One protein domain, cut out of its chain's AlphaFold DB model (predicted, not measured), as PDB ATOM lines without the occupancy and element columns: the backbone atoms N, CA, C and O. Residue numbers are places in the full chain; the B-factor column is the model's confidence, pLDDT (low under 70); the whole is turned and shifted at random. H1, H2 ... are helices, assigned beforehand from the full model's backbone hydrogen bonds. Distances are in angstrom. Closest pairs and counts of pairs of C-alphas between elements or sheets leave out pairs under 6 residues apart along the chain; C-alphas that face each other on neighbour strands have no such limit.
ATOM      1  N   GLU A  28     -31.011  40.806  54.374       85.25
ATOM      2  CA  GLU A  28     -31.973  41.258  53.364       85.25
ATOM      3  C   GLU A  28     -31.491  40.857  51.964       85.25
ATOM      4  O   GLU A  28     -30.424  41.301  51.535       85.25
ATOM      5  N   GLU A  29     -32.257  40.045  51.238       86.44
ATOM      6  CA  GLU A  29     -31.957  39.657  49.854       86.44
ATOM      7  C   GLU A  29     -32.494  40.668  48.828       86.44
ATOM      8  O   GLU A  29     -31.873  40.862  47.783       86.44
ATOM      9  N   LEU A  30     -33.608  41.352  49.122       89.56
ATOM     10  CA  LEU A  30     -34.263  42.318  48.232       89.56
ATOM     11  C   LEU A  30     -33.724  43.733  48.480       89.56
ATOM     12  O   LEU A  30     -34.404  44.602  49.027       89.56
ATOM     13  N   LYS A  31     -32.467  43.964  48.100       88.94
ATOM     14  CA  LYS A  31     -31.739  45.217  48.377       88.94
ATOM     15  C   LYS A  31     -32.014  46.325  47.364       88.94
ATOM     16  O   LYS A  31     -31.906  47.502  47.698       88.94
ATOM     17  N   ASP A  32     -32.323  45.942  46.131       90.81
ATOM     18  CA  ASP A  32     -32.498  46.848  44.997       90.81
ATOM     19  C   ASP A  32     -33.464  46.259  43.943       90.81
ATOM     20  O   ASP A  32     -33.759  45.055  43.969       90.81
ATOM     21  N   PRO A  33     -33.973  47.063  42.991       92.06
ATOM     22  CA  PRO A  33     -34.943  46.586  42.005       92.06
ATOM     23  C   PRO A  33     -34.455  45.411  41.144       92.06
ATOM     24  O   PRO A  33     -35.265  44.583  40.722       92.06
ATOM     25  N   ASN A  34     -33.143  45.270  40.912       92.44
ATOM     26  CA  ASN A  34     -32.607  44.141  40.150       92.44
ATOM     27  C   ASN A  34     -32.699  42.840  40.945       92.44
ATOM     28  O   ASN A  34     -33.034  41.807  40.363       92.44
ATOM     29  N   THR A  35     -32.452  42.885  42.257       93.00
ATOM     30  CA  THR A  35     -32.630  41.716  43.138       93.00
ATOM     31  C   THR A  35     -34.093  41.284  43.216       93.00
ATOM     32  O   THR A  35     -34.383  40.095  43.071       93.00
ATOM     33  N   LEU A  36     -35.033  42.235  43.303       91.81
ATOM     34  CA  LEU A  36     -36.466  41.937  43.228       91.81
ATOM     35  C   LEU A  36     -36.848  41.330  41.878       91.81
ATOM     36  O   LEU A  36     -37.522  40.301  41.827       91.81
ATOM     37  N   ARG A  37     -36.389  41.918  40.770       91.75
ATOM     38  CA  ARG A  37     -36.632  41.373  39.431       91.75
ATOM     39  C   ARG A  37     -36.101  39.949  39.300       91.75
ATOM     40  O   ARG A  37     -36.813  39.086  38.791       91.75
ATOM     41  N   ALA A  38     -34.872  39.699  39.747       92.69
ATOM     42  CA  ALA A  38     -34.270  38.372  39.693       92.69
ATOM     43  C   ALA A  38     -35.116  37.354  40.469       92.69
ATOM     44  O   ALA A  38     -35.406  36.276  39.948       92.69
ATOM     45  N   TRP A  39     -35.588  37.733  41.660       93.81
ATOM     46  CA  TRP A  39     -36.460  36.903  42.484       93.81
ATOM     47  C   TRP A  39     -37.813  36.618  41.807       93.81
ATOM     48  O   TRP A  39     -38.228  35.461  41.722       93.81
ATOM     49  N   LEU A  40     -38.482  37.632  41.248       91.69
ATOM     50  CA  LEU A  40     -39.772  37.474  40.556       91.69
ATOM     51  C   LEU A  40     -39.669  36.569  39.321       91.69
ATOM     52  O   LEU A  40     -40.548  35.741  39.077       91.69
ATOM     53  N   VAL A  41     -38.589  36.706  38.551       92.56
ATOM     54  CA  VAL A  41     -38.333  35.888  37.357       92.56
ATOM     55  C   VAL A  41     -38.014  34.446  37.742       92.56
ATOM     56  O   VAL A  41     -38.570  33.523  37.146       92.56
ATOM     57  N   ALA A  42     -37.174  34.234  38.760       89.94
ATOM     58  CA  ALA A  42     -36.839  32.900  39.260       89.94
ATOM     59  C   ALA A  42     -38.084  32.139  39.748       89.94
ATOM     60  O   ALA A  42     -38.226  30.945  39.488       89.94
ATOM     61  N   ASN A  43     -39.026  32.853  40.370       89.75
ATOM     62  CA  ASN A  43     -40.299  32.310  40.839       89.75
ATOM     63  C   ASN A  43     -41.404  32.293  39.764       89.75
ATOM     64  O   ASN A  43     -42.541  31.935  40.064       89.75
ATOM     65  N   LYS A  44     -41.090  32.647  38.507       89.00
ATOM     66  CA  LYS A  44     -42.023  32.671  37.361       89.00
ATOM     67  C   LYS A  44     -43.251  33.573  37.565       89.00
ATOM     68  O   LYS A  44     -44.290  33.348  36.949       89.00
ATOM     69  N   LEU A  45     -43.120  34.609  38.392       88.19
ATOM     70  CA  LEU A  45     -44.172  35.594  38.671       88.19
ATOM     71  C   LEU A  45     -44.166  36.759  37.675       88.19
ATOM     72  O   LEU A  45     -45.136  37.507  37.588       88.19
ATOM     73  N   MET A  46     -43.075  36.921  36.925       89.25
ATOM     74  CA  MET A  46     -42.923  37.981  35.937       89.25
ATOM     75  C   MET A  46     -42.028  37.523  34.772       89.25
ATOM     76  O   MET A  46     -41.035  36.826  35.006       89.25
ATOM     77  N   PRO A  47     -42.313  37.923  33.519       86.12
ATOM     78  CA  PRO A  47     -41.399  37.694  32.405       86.12
ATOM     79  C   PRO A  47     -40.111  38.516  32.555       86.12
ATOM     80  O   PRO A  47     -40.139  39.682  32.944       86.12
ATOM     81  N   GLY A  48     -38.970  37.944  32.164       84.50
ATOM     82  CA  GLY A  48     -37.653  38.555  32.389       84.50
ATOM     83  C   GLY A  48     -37.402  39.899  31.704       84.50
ATOM     84  O   GLY A  48     -36.477  40.603  32.087       84.50
ATOM     85  N   HIS A  49     -38.188  40.296  30.710       83.88
ATOM     86  CA  HIS A  49     -37.996  41.570  30.011       83.88
ATOM     87  C   HIS A  49     -38.707  42.752  30.683       83.88
ATOM     88  O   HIS A  49     -38.476  43.890  30.283       83.88
ATOM     89  N   HIS A  50     -39.553  42.514  31.690       87.75
ATOM     90  CA  HIS A  50     -40.229  43.603  32.386       87.75
ATOM     91  C   HIS A  50     -39.267  44.329  33.341       87.75
ATOM     92  O   HIS A  50     -38.561  43.667  34.113       87.75
ATOM     93  N   PRO A  51     -39.210  45.674  33.280       87.25
ATOM     94  CA  PRO A  51     -38.466  46.462  34.247       87.25
ATOM     95  C   PRO A  51     -39.177  46.446  35.605       87.25
ATOM     96  O   PRO A  51     -40.398  46.338  35.670       87.25
ATOM     97  N   VAL A  52     -38.384  46.563  36.666       92.06
ATOM     98  CA  VAL A  52     -38.825  46.747  38.054       92.06
ATOM     99  C   VAL A  52     -38.131  48.000  38.549       92.06
ATOM    100  O   VAL A  52     -36.931  48.160  38.302       92.06
ATOM    101  N   ASP A  53     -38.866  48.883  39.209       89.12
ATOM    102  CA  ASP A  53     -38.328  50.133  39.737       89.12
ATOM    103  C   ASP A  53     -38.318  50.183  41.277       89.12
ATOM    104  O   ASP A  53     -38.688  49.232  41.974       89.12
ATOM    105  N   ASP A  54     -37.840  51.298  41.829       88.69
ATOM    106  CA  ASP A  54     -37.763  51.503  43.280       88.69
ATOM    107  C   ASP A  54     -39.144  51.524  43.956       88.69
ATOM    108  O   ASP A  54     -39.269  51.191  45.140       88.69
ATOM    109  N   SER A  55     -40.198  51.906  43.228       87.56
ATOM    110  CA  SER A  55     -41.568  51.900  43.746       87.56
ATOM    111  C   SER A  55     -42.074  50.471  43.892       87.56
ATOM    112  O   SER A  55     -42.677  50.142  44.916       87.56
ATOM    113  N   ASP A  56     -41.785  49.609  42.920       89.81
ATOM    114  CA  ASP A  56     -42.093  48.181  42.988       89.81
ATOM    115  C   ASP A  56     -41.368  47.511  44.156       89.81
ATOM    116  O   ASP A  56     -41.991  46.782  44.931       89.81
ATOM    117  N   LEU A  57     -40.078  47.819  44.343       89.69
ATOM    118  CA  LEU A  57     -39.305  47.328  45.484       89.69
ATOM    119  C   LEU A  57     -39.936  47.744  46.811       89.69
ATOM    120  O   LEU A  57     -40.184  46.908  47.680       89.69
ATOM    121  N   LYS A  58     -40.259  49.028  46.957       85.19
ATOM    122  CA  LYS A  58     -40.902  49.548  48.165       85.19
ATOM    123  C   LYS A  58     -42.246  48.872  48.439       85.19
ATOM    124  O   LYS A  58     -42.547  48.561  49.592       85.19
ATOM    125  N   ASN A  59     -43.046  48.640  47.401       86.69
ATOM    126  CA  ASN A  59     -44.334  47.963  47.521       86.69
ATOM    127  C   ASN A  59     -44.160  46.496  47.927       86.69
ATOM    128  O   ASN A  59     -44.858  46.032  48.827       86.69
ATOM    129  N   ALA A  60     -43.209  45.782  47.323       90.06
ATOM    130  CA  ALA A  60     -42.906  44.396  47.664       90.06
ATOM    131  C   ALA A  60     -42.491  44.265  49.137       90.06
ATOM    132  O   ALA A  60     -43.061  43.454  49.868       90.06
ATOM    133  N   LEU A  61     -41.580  45.120  49.607       88.19
ATOM    134  CA  LEU A  61     -41.170  45.149  51.013       88.19
ATOM    135  C   LEU A  61     -42.361  45.442  51.939       88.19
ATOM    136  O   LEU A  61     -42.561  44.736  52.923       88.19
ATOM    137  N   ALA A  62     -43.210  46.417  51.600       85.88
ATOM    138  CA  ALA A  62     -44.398  46.736  52.395       85.88
ATOM    139  C   ALA A  62     -45.381  45.555  52.497       85.88
ATOM    140  O   ALA A  62     -45.916  45.293  53.574       85.88
ATOM    141  N   VAL A  63     -45.597  44.817  51.404       88.50
ATOM    142  CA  VAL A  63     -46.432  43.607  51.396       88.50
ATOM    143  C   VAL A  63     -45.810  42.512  52.260       88.50
ATOM    144  O   VAL A  63     -46.519  41.890  53.052       88.50
ATOM    145  N   ARG A  64     -44.494  42.299  52.159       88.88
ATOM    146  CA  ARG A  64     -43.773  41.307  52.966       88.88
ATOM    147  C   ARG A  64     -43.909  41.594  54.459       88.88
ATOM    148  O   ARG A  64     -44.228  40.691  55.231       88.88
ATOM    149  N   GLU A  65     -43.734  42.850  54.860       85.88
ATOM    150  CA  GLU A  65     -43.890  43.253  56.259       85.88
ATOM    151  C   GLU A  65     -45.350  43.190  56.717       85.88
ATOM    152  O   GLU A  65     -45.614  42.787  57.848       85.88
ATOM    153  N   ALA A  66     -46.317  43.493  55.845       85.69
ATOM    154  CA  ALA A  66     -47.729  43.302  56.158       85.69
ATOM    155  C   ALA A  66     -48.055  41.823  56.419       85.69
ATOM    156  O   ALA A  66     -48.740  41.526  57.393       85.69
ATOM    157  N   MET A  67     -47.520  40.900  55.610       85.19
ATOM    158  CA  MET A  67     -47.667  39.451  55.803       85.19
ATOM    159  C   MET A  67     -47.017  38.975  57.110       85.19
ATOM    160  O   MET A  67     -47.625  38.201  57.845       85.19
ATOM    161  N   ARG A  68     -45.814  39.467  57.440       79.25
ATOM    162  CA  ARG A  68     -45.121  39.173  58.713       79.25
ATOM    163  C   ARG A  68     -45.838  39.754  59.930       79.25
ATOM    164  O   ARG A  68     -45.813  39.164  61.006       79.25
ATOM    165  N   GLY A  69     -46.479  40.904  59.750       72.69
ATOM    166  CA  GLY A  69     -47.257  41.607  60.763       72.69
ATOM    167  C   GLY A  69     -48.619  40.983  61.056       72.69
ATOM    168  O   GLY A  69     -49.262  41.404  62.016       72.69
ATOM    169  N   VAL A  70     -49.066  39.974  60.291       67.12
ATOM    170  CA  VAL A  70     -50.287  39.215  60.599       67.12
ATOM    171  C   VAL A  70     -50.041  38.335  61.826       67.12
ATOM    172  O   VAL A  70     -49.824  37.127  61.750       67.12
TER     173      VAL A  70
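Overview. This is residues 28 to 70 of the 120 residues of an uncharacterized protein of Chloroflexi bacterium (UniProt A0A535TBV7). Two helices, H2 and the shorter H1, make a wide V, meeting near their first residues, and a long loop, residues 43 to 53, folds back from the far end of H1 to the corner where H2 begins. Beyond that body, residues 62 to 70, of which 62 to 68 belong to H2, stick out. The printed part has 43 residues, with two named helices in the order H1, H2 and no named strand; the class is all helix. It is compact, with a radius of gyration of the C-alphas of 10.5 A, yet elongated, spanning 32 by 19 by 16 A.

Along the chain. H2, residues 54 to 68, is 21.1 A long, from C-alpha 54 at (-37.763, 51.503, 43.280) to C-alpha 68 at (-45.121, 39.173, 58.713). H1, residues 33 to 42, is 14.1 A long and begins with C-alpha 33 at (-34.943, 46.586, 42.005).

Arrangement. H2 touches H1 with residues 54 to 57 alone; the closest C-alphas, those of Leu 57 and Pro 33, are 5.6 A apart. They run the same way at a steep tilt of 63 degrees. In both, every O i to N i+4 pair is within hydrogen-bond range.

Size, cuts and confidence. The C-alphas farthest apart, of His 49 and Val 70, are 33.0 A apart. The printed part has no cut, and the link from H1 to H2 is long, 11 residues. The mean pLDDT of the printed part is 87.8; residue 70 is under 70.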